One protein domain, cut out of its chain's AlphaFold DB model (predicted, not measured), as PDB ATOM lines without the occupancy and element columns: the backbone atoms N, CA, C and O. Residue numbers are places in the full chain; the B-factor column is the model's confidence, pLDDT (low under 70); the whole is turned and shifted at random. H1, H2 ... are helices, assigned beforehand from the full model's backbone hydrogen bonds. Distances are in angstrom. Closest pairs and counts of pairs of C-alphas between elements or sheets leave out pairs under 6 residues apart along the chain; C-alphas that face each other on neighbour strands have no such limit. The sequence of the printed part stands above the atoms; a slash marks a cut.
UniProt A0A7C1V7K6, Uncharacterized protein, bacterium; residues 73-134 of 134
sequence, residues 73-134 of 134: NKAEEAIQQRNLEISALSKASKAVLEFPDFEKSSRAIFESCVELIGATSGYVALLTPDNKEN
ATOM      1  N   ASN A  73     -28.570  -6.101  42.526       94.94
ATOM      2  CA  ASN A  73     -29.140  -5.863  41.200       94.94
ATOM      3  C   ASN A  73     -30.301  -4.862  41.274       94.94
ATOM      4  O   ASN A  73     -30.342  -3.926  40.485       94.94
ATOM      5  N   LYS A  74     -31.185  -4.971  42.280       95.62
ATOM      6  CA  LYS A  74     -32.254  -3.980  42.504       95.62
ATOM      7  C   LYS A  74     -31.712  -2.576  42.769       95.62
ATOM      8  O   LYS A  74     -32.278  -1.599  42.287       95.62
ATOM      9  N   ALA A  75     -30.646  -2.458  43.559       96.31
ATOM     10  CA  ALA A  75     -30.020  -1.170  43.829       96.31
ATOM     11  C   ALA A  75     -29.376  -0.582  42.562       96.31
ATOM     12  O   ALA A  75     -29.529   0.610  42.301       96.31
ATOM     13  N   GLU A  76     -28.703  -1.410  41.758       96.31
ATOM     14  CA  GLU A  76     -28.130  -1.005  40.471       96.31
ATOM     15  C   GLU A  76     -29.225  -0.543  39.491       96.31
ATOM     16  O   GLU A  76     -29.106   0.543  38.922       96.31
ATOM     17  N   GLU A  77     -30.329  -1.284  39.364       95.56
ATOM     18  CA  GLU A  77     -31.500  -0.904  38.557       95.56
ATOM     19  C   GLU A  77     -32.125   0.418  39.033       95.56
ATOM     20  O   GLU A  77     -32.402   1.305  38.225       95.56
ATOM     21  N   ALA A  78     -32.295   0.602  40.346       95.88
ATOM     22  CA  ALA A  78     -32.841   1.837  40.909       95.88
ATOM     23  C   ALA A  78     -31.941   3.053  40.628       95.88
ATOM     24  O   ALA A  78     -32.437   4.135  40.307       95.88
ATOM     25  N   ILE A  79     -30.616   2.883  40.710       97.69
ATOM     26  CA  ILE A  79     -29.646   3.929  40.359       97.69
ATOM     27  C   ILE A  79     -29.723   4.255  38.864       97.69
ATOM     28  O   ILE A  79     -29.750   5.431  38.498       97.69
ATOM     29  N   GLN A  80     -29.780   3.239  37.998       95.62
ATOM     30  CA  GLN A  80     -29.917   3.437  36.553       95.62
ATOM     31  C   GLN A  80     -31.196   4.208  36.219       95.62
ATOM     32  O   GLN A  80     -31.131   5.212  35.508       95.62
ATOM     33  N   GLN A  81     -32.328   3.816  36.804       93.25
ATOM     34  CA  GLN A  81     -33.600   4.507  36.615       93.25
ATOM     35  C   GLN A  81     -33.526   5.964  37.084       93.25
ATOM     36  O   GLN A  81     -33.957   6.875  36.376       93.25
ATOM     37  N   ARG A  82     -32.905   6.216  38.241       94.81
ATOM     38  CA  ARG A  82     -32.747   7.577  38.757       94.81
ATOM     39  C   ARG A  82     -31.869   8.448  37.860       94.81
ATOM     40  O   ARG A  82     -32.154   9.631  37.685       94.81
ATOM     41  N   ASN A  83     -30.819   7.877  37.276       95.56
ATOM     42  CA  ASN A  83     -29.965   8.586  36.326       95.56
ATOM     43  C   ASN A  83     -30.720   8.946  35.040       95.56
ATOM     44  O   ASN A  83     -30.542  10.055  34.530       95.56
ATOM     45  N   LEU A  84     -31.586   8.056  34.545       92.75
ATOM     46  CA  LEU A  84     -32.462   8.347  33.406       92.75
ATOM     47  C   LEU A  84     -33.418   9.507  33.722       92.75
ATOM     48  O   LEU A  84     -33.494  10.455  32.941       92.75
ATOM     49  N   GLU A  85     -34.067   9.487  34.891       92.50
ATOM     50  CA  GLU A  85     -34.945  10.575  35.349       92.50
ATOM     51  C   GLU A  85     -34.208  11.920  35.419       92.50
ATOM     52  O   GLU A  85     -34.685  12.926  34.892       92.50
ATOM     53  N   ILE A  86     -33.027  11.946  36.046       95.50
ATOM     54  CA  ILE A  86     -32.214  13.163  36.179       95.50
ATOM     55  C   ILE A  86     -31.792  13.688  34.802       95.50
ATOM     56  O   ILE A  86     -31.849  14.896  34.563       95.50
ATOM     57  N   SER A  87     -31.382  12.801  33.894       93.44
ATOM     58  CA  SER A  87     -30.959  13.181  32.546       93.44
ATOM     59  C   SER A  87     -32.116  13.782  31.741       93.44
ATOM     60  O   SER A  87     -31.964  14.859  31.159       93.44
ATOM     61  N   ALA A  88     -33.296  13.156  31.785       91.00
ATOM     62  CA  ALA A  88     -34.505  13.664  31.138       91.00
ATOM     63  C   ALA A  88     -34.928  15.031  31.701       91.00
ATOM     64  O   ALA A  88     -35.186  15.959  30.934       91.00
ATOM     65  N   LEU A  89     -34.925  15.192  33.031       91.50
ATOM     66  CA  LEU A  89     -35.208  16.475  33.683       91.50
ATOM     67  C   LEU A  89     -34.210  17.557  33.263       91.50
ATOM     68  O   LEU A  89     -34.611  18.669  32.928       91.50
ATOM     69  N   SER A  90     -32.916  17.236  33.232       94.06
ATOM     70  CA  SER A  90     -31.881  18.181  32.805       94.06
ATOM     71  C   SER A  90     -32.057  18.600  31.340       94.06
ATOM     72  O   SER A  90     -31.971  19.792  31.039       94.06
ATOM     73  N   LYS A  91     -32.354  17.651  30.438       91.19
ATOM     74  CA  LYS A  91     -32.649  17.907  29.014       91.19
ATOM     75  C   LYS A  91     -33.860  18.834  28.863       91.19
ATOM     76  O   LYS A  91     -33.768  19.848  28.176       91.19
ATOM     77  N   ALA A  92     -34.946  18.547  29.581       89.88
ATOM     78  CA  ALA A  92     -36.149  19.374  29.609       89.88
ATOM     79  C   ALA A  92     -35.875  20.799  30.130       89.88
ATOM     80  O   ALA A  92     -36.288  21.773  29.505       89.88
ATOM     81  N   SER A  93     -35.135  20.949  31.234       91.50
ATOM     82  CA  SER A  93     -34.779  22.272  31.769       91.50
ATOM     83  C   SER A  93     -33.906  23.084  30.810       91.50
ATOM     84  O   SER A  93     -34.112  24.288  30.683       91.50
ATOM     85  N   LYS A  94     -32.956  22.447  30.113       91.81
ATOM     86  CA  LYS A  94     -32.142  23.122  29.089       91.81
ATOM     87  C   LYS A  94     -32.988  23.603  27.917       91.81
ATOM     88  O   LYS A  94     -32.798  24.732  27.485       91.81
ATOM     89  N   ALA A  95     -33.952  22.802  27.465       90.75
ATOM     90  CA  ALA A  95     -34.834  23.185  26.367       90.75
ATOM     91  C   ALA A  95     -35.580  24.502  26.642       90.75
ATOM     92  O   ALA A  95     -35.665  25.340  25.750       90.75
ATOM     93  N   VAL A  96     -36.034  24.728  27.882       89.88
ATOM     94  CA  VAL A  96     -36.680  25.993  28.294       89.88
ATOM     95  C   VAL A  96     -35.739  27.195  28.179       89.88
ATOM     96  O   VAL A  96     -36.182  28.304  27.892       89.88
ATOM     97  N   LEU A  97     -34.444  26.998  28.433       91.44
ATOM     98  CA  LEU A  97     -33.440  28.063  28.377       91.44
ATOM     99  C   LEU A  97     -32.921  28.303  26.952       91.44
ATOM    100  O   LEU A  97     -32.553  29.426  26.617       91.44
ATOM    101  N   GLU A  98     -32.860  27.256  26.129       91.00
ATOM    102  CA  GLU A  98     -32.335  27.305  24.760       91.00
ATOM    103  C   GLU A  98     -33.378  27.780  23.744       91.00
ATOM    104  O   GLU A  98     -33.035  28.483  22.790       91.00
ATOM    105  N   PHE A  99     -34.649  27.415  23.934       89.19
ATOM    106  CA  PHE A  99     -35.716  27.787  23.018       89.19
ATOM    107  C   PHE A  99     -36.526  28.963  23.576       89.19
ATOM    108  O   PHE A  99     -37.284  28.797  24.526       89.19
ATOM    109  N   PRO A 100     -36.460  30.148  22.943       80.25
ATOM    110  CA  PRO A 100     -37.274  31.293  23.355       80.25
ATOM    111  C   PRO A 100     -38.766  31.116  23.027       80.25
ATOM    112  O   PRO A 100     -39.597  31.887  23.496       80.25
ATOM    113  N   ASP A 101     -39.100  30.128  22.195       88.00
ATOM    114  CA  ASP A 101     -40.457  29.826  21.758       88.00
ATOM    115  C   ASP A 101     -41.070  28.682  22.581       88.00
ATOM    116  O   ASP A 101     -40.438  27.643  22.813       88.00
ATOM    117  N   PHE A 102     -42.319  28.879  23.012       83.50
ATOM    118  CA  PHE A 102     -43.044  27.921  23.845       83.50
ATOM    119  C   PHE A 102     -43.309  26.607  23.105       83.50
ATOM    120  O   PHE A 102     -43.191  25.537  23.700       83.50
ATOM    121  N   GLU A 103     -43.640  26.659  21.814       84.19
ATOM    122  CA  GLU A 103     -43.943  25.463  21.026       84.19
ATOM    123  C   GLU A 103     -42.709  24.552  20.935       84.19
ATOM    124  O   GLU A 103     -42.780  23.351  21.202       84.19
ATOM    125  N   LYS A 104     -41.536  25.129  20.658       85.69
ATOM    126  CA  LYS A 104     -40.265  24.386  20.625       85.69
ATOM    127  C   LYS A 104     -39.862  23.837  21.994       85.69
ATOM    128  O   LYS A 104     -39.473  22.672  22.081       85.69
ATOM    129  N   SER A 105     -39.980  24.645  23.050       87.44
ATOM    130  CA  SER A 105     -39.693  24.215  24.427       87.44
ATOM    131  C   SER A 105     -40.595  23.060  24.860       87.44
ATOM    132  O   SER A 105     -40.113  22.029  25.329       87.44
ATOM    133  N   SER A 106     -41.908  23.212  24.673       85.75
ATOM    134  CA  SER A 106     -42.907  22.214  25.064       85.75
ATOM    135  C   SER A 106     -42.721  20.900  24.312       85.75
ATOM    136  O   SER A 106     -42.756  19.845  24.944       85.75
ATOM    137  N   ARG A 107     -42.421  20.944  23.007       86.19
ATOM    138  CA  ARG A 107     -42.113  19.748  22.213       86.19
ATOM    139  C   ARG A 107     -40.871  19.012  22.720       86.19
ATOM    140  O   ARG A 107     -40.930  17.804  22.914       86.19
ATOM    141  N   ALA A 108     -39.778  19.718  23.002       87.69
ATOM    142  CA  ALA A 108     -38.541  19.094  23.481       87.69
ATOM    143  C   ALA A 108     -38.674  18.482  24.893       87.69
ATOM    144  O   ALA A 108     -38.135  17.404  25.171       87.69
ATOM    145  N   ILE A 109     -39.416  19.142  25.791       88.06
ATOM    146  CA  ILE A 109     -39.772  18.581  27.107       88.06
ATOM    147  C   ILE A 109     -40.615  17.321  26.916       88.06
ATOM    148  O   ILE A 109     -40.343  16.289  27.525       88.06
ATOM    149  N   PHE A 110     -41.616  17.408  26.044       86.94
ATOM    150  CA  PHE A 110     -42.543  16.327  25.773       86.94
ATOM    151  C   PHE A 110     -41.835  15.079  25.225       86.94
ATOM    152  O   PHE A 110     -42.016  13.990  25.768       86.94
ATOM    153  N   GLU A 111     -40.966  15.236  24.226       86.88
ATOM    154  CA  GLU A 111     -40.138  14.152  23.680       86.88
ATOM    155  C   GLU A 111     -39.290  13.484  24.772       86.88
ATOM    156  O   GLU A 111     -39.254  12.259  24.867       86.88
ATOM    157  N   SER A 112     -38.687  14.279  25.661       87.12
ATOM    158  CA  SER A 112     -37.890  13.761  26.783       87.12
ATOM    159  C   SER A 112     -38.728  12.926  27.760       87.12
ATOM    160  O   SER A 112     -38.253  11.918  28.284       87.12
ATOM    161  N   CYS A 113     -39.984  13.315  28.003       85.19
ATOM    162  CA  CYS A 113     -40.909  12.542  28.828       85.19
ATOM    163  C   CYS A 113     -41.338  11.242  28.142       85.19
ATOM    164  O   CYS A 113     -41.333  10.202  28.794       85.19
ATOM    165  N   VAL A 114     -41.680  11.290  26.850       86.75
ATOM    166  CA  VAL A 114     -42.066  10.114  26.052       86.75
ATOM    167  C   VAL A 114     -40.952   9.072  26.039       86.75
ATOM    168  O   VAL A 114     -41.222   7.902  26.308       86.75
ATOM    169  N   GLU A 115     -39.709   9.505  25.803       85.62
ATOM    170  CA  GLU A 115     -38.514   8.656  25.854       85.62
ATOM    171  C   GLU A 115     -38.342   7.995  27.231       85.62
ATOM    172  O   GLU A 115     -38.098   6.793  27.307       85.62
ATOM    173  N   LEU A 116     -38.501   8.754  28.323       85.44
ATOM    174  CA  LEU A 116     -38.306   8.254  29.688       85.44
ATOM    175  C   LEU A 116     -39.370   7.232  30.110       85.44
ATOM    176  O   LEU A 116     -39.047   6.230  30.746       85.44
ATOM    177  N   ILE A 117     -40.642   7.504  29.811       83.31
ATOM    178  CA  ILE A 117     -41.769   6.678  30.275       83.31
ATOM    179  C   ILE A 117     -42.107   5.534  29.310       83.31
ATOM    180  O   ILE A 117     -42.945   4.695  29.633       83.31
ATOM    181  N   GLY A 118     -41.499   5.512  28.119       80.25
ATOM    182  CA  GLY A 118     -41.821   4.547  27.067       80.25
ATOM    183  C   GLY A 118     -43.233   4.720  26.499       80.25
ATOM    184  O   GLY A 118     -43.837   3.749  26.040       80.25
ATOM    185  N   ALA A 119     -43.793   5.932  26.554       82.81
ATOM    186  CA  ALA A 119     -45.103   6.201  25.969       82.81
ATOM    187  C   ALA A 119     -45.027   6.160  24.437       82.81
ATOM    188  O   ALA A 119     -44.009   6.477  23.834       82.81
ATOM    189  N   THR A 120     -46.133   5.803  23.788       72.38
ATOM    190  CA  THR A 120     -46.228   5.855  22.318       72.38
ATOM    191  C   THR A 120     -46.521   7.271  21.819       72.38
ATOM    192  O   THR A 120     -46.139   7.632  20.710       72.38
ATOM    193  N   SER A 121     -47.212   8.077  22.629       69.75
ATOM    194  CA  SER A 121     -47.638   9.434  22.284       69.75
ATOM    195  C   SER A 121     -48.162  10.178  23.513       69.75
ATOM    196  O   SER A 121     -48.392   9.591  24.569       69.75
ATOM    197  N   GLY A 122     -48.429  11.467  23.342       68.31
ATOM    198  CA  GLY A 122     -48.966  12.379  24.346       68.31
ATOM    199  C   GLY A 122     -49.092  13.782  23.745       68.31
ATOM    200  O   GLY A 122     -48.704  13.998  22.596       68.31
ATOM    201  N   TYR A 123     -49.699  14.705  24.482       68.62
ATOM    202  CA  TYR A 123     -50.104  16.003  23.950       68.62
ATOM    203  C   TYR A 123     -49.935  17.108  24.996       68.62
ATOM    204  O   TYR A 123     -50.115  16.868  26.192       68.62
ATOM    205  N   VAL A 124     -49.600  18.313  24.530       72.19
ATOM    206  CA  VAL A 124     -49.528  19.541  25.329       72.19
ATOM    207  C   VAL A 124     -50.430  20.576  24.660       72.19
ATOM    208  O   VAL A 124     -50.212  20.908  23.498       72.19
ATOM    209  N   ALA A 125     -51.424  21.085  25.393       71.31
ATOM    210  CA  ALA A 125     -52.332  22.137  24.937       71.31
ATOM    211  C   ALA A 125     -52.094  23.431  25.718       71.31
ATOM    212  O   ALA A 125     -51.996  23.412  26.947       71.31
ATOM    213  N   LEU A 126     -52.089  24.561  25.012       72.19
ATOM    214  CA  LEU A 126     -52.311  25.872  25.618       72.19
ATOM    215  C   LEU A 126     -53.812  26.157  25.597       72.19
ATOM    216  O   LEU A 126     -54.405  26.294  24.528       72.19
ATOM    217  N   LEU A 127     -54.420  26.252  26.778       74.00
ATOM    218  CA  LEU A 127     -55.822  26.629  26.912       74.00
ATOM    219  C   LEU A 127     -55.940  28.130  27.164       74.00
ATOM    220  O   LEU A 127     -55.249  28.697  28.012       74.00
ATOM    221  N   THR A 128     -56.851  28.766  26.435       73.06
ATOM    222  CA  THR A 128     -57.327  30.115  26.756       73.06
ATOM    223  C   THR A 128     -58.219  30.084  28.010       73.06
ATOM    224  O   THR A 128     -58.729  29.017  28.364       73.06
ATOM    225  N   PRO A 129     -58.460  31.226  28.688       74.06
ATOM    226  CA  PRO A 129     -59.351  31.297  29.856       74.06
ATOM    227  C   PRO A 129     -60.760  30.728  29.610       74.06
ATOM    228  O   PRO A 129     -61.422  30.289  30.548       74.06
ATOM    229  N   ASP A 130     -61.186  30.683  28.346       78.38
ATOM    230  CA  ASP A 130     -62.485  30.172  27.905       78.38
ATOM    231  C   ASP A 130     -62.470  28.651  27.630       78.38
ATOM    232  O   ASP A 130     -63.413  28.116  27.042       78.38
ATOM    233  N   ASN A 131     -61.400  27.947  28.026       65.56
ATOM    234  CA  ASN A 131     -61.177  26.512  27.808       65.56
ATOM    235  C   ASN A 131     -61.144  26.078  26.327       65.56
ATOM    236  O   ASN A 131     -61.387  24.913  26.010       65.56
ATOM    237  N   LYS A 132     -60.829  26.997  25.409       58.53
ATOM    238  CA  LYS A 132     -60.621  26.689  23.986       58.53
ATOM    239  C   LYS A 132     -59.128  26.576  23.678       58.53
ATOM    240  O   LYS A 132     -58.341  27.370  24.204       58.53
ATOM    241  N   GLU A 133     -58.768  25.597  22.850       57.38
ATOM    242  CA  GLU A 133     -57.411  25.427  22.312       57.38
ATOM    243  C   GLU A 133     -57.037  26.632  21.433       57.38
ATOM    244  O   GLU A 133     -57.889  27.154  20.706       57.38
ATOM    245  N   ASN A 134     -55.790  27.094  21.570       53.06
ATOM    246  CA  ASN A 134     -55.195  28.189  20.790       53.06
ATOM    247  C   ASN A 134     -54.638  27.701  19.449       53.06
ATOM    248  O   ASN A 134     -54.028  26.608  19.442       53.06
TER     249      ASN A 134
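This is residues 73 to 134 of the 134 residues of an uncharacterized protein of bacterium (UniProt A0A7C1V7K6). The model is a helical hairpin of two unequal helices side by side, with a tail that folds back past H2 toward the end where the hairpin turns. The first part of the longer helix, residues 73 to 80 of H1, sticks out at one end, and residues 127 to 132 of the tail stick out toward the other. The printed part has 62 residues with two named helices, H1 then H2, and no named strand; the class is all helix. The whole is loose, with a radius of gyration of the C-alphas of 14.8 A, and spans 50 by 24 by 18 A, the free end of H1 and the tail making its length.

H1 covers residues 73 to 98 and is 37.2 A long from first to last C-alpha; it begins at C-alpha 73, at (-29.140, -5.863, 41.200). H2 covers residues 102 to 117, is 22.2 A long, and ends at C-alpha 117, at (-41.769, 6.678, 30.275). Residues 118 to 134 hold no named element; C-alpha 134 is at (-55.195, 28.189, 20.790).

H1 and H2 touch, with 20 pairs of C-alphas within 8 A. Their closest C-alphas, those of Ala 92 and Ile 109, are 4.5 A apart. They run opposite ways at a shallow tilt of 7 degrees and form a helical hairpin. In H2 every O i to N i+4 pair is within hydrogen-bond range; in H1 21 of 22 are.

The two C-alphas farthest apart are those of Asn 73 and Asp 130, at 50.9 A. Without the stretches that stand free, the body spans 35 by 25 by 10 A. The printed part has no cut and ends at the chain's last residue. The link from H1 to H2 is tight. The mean pLDDT of the printed part is 84.8, and residues 121 to 123 and 131 to 134 are under 70.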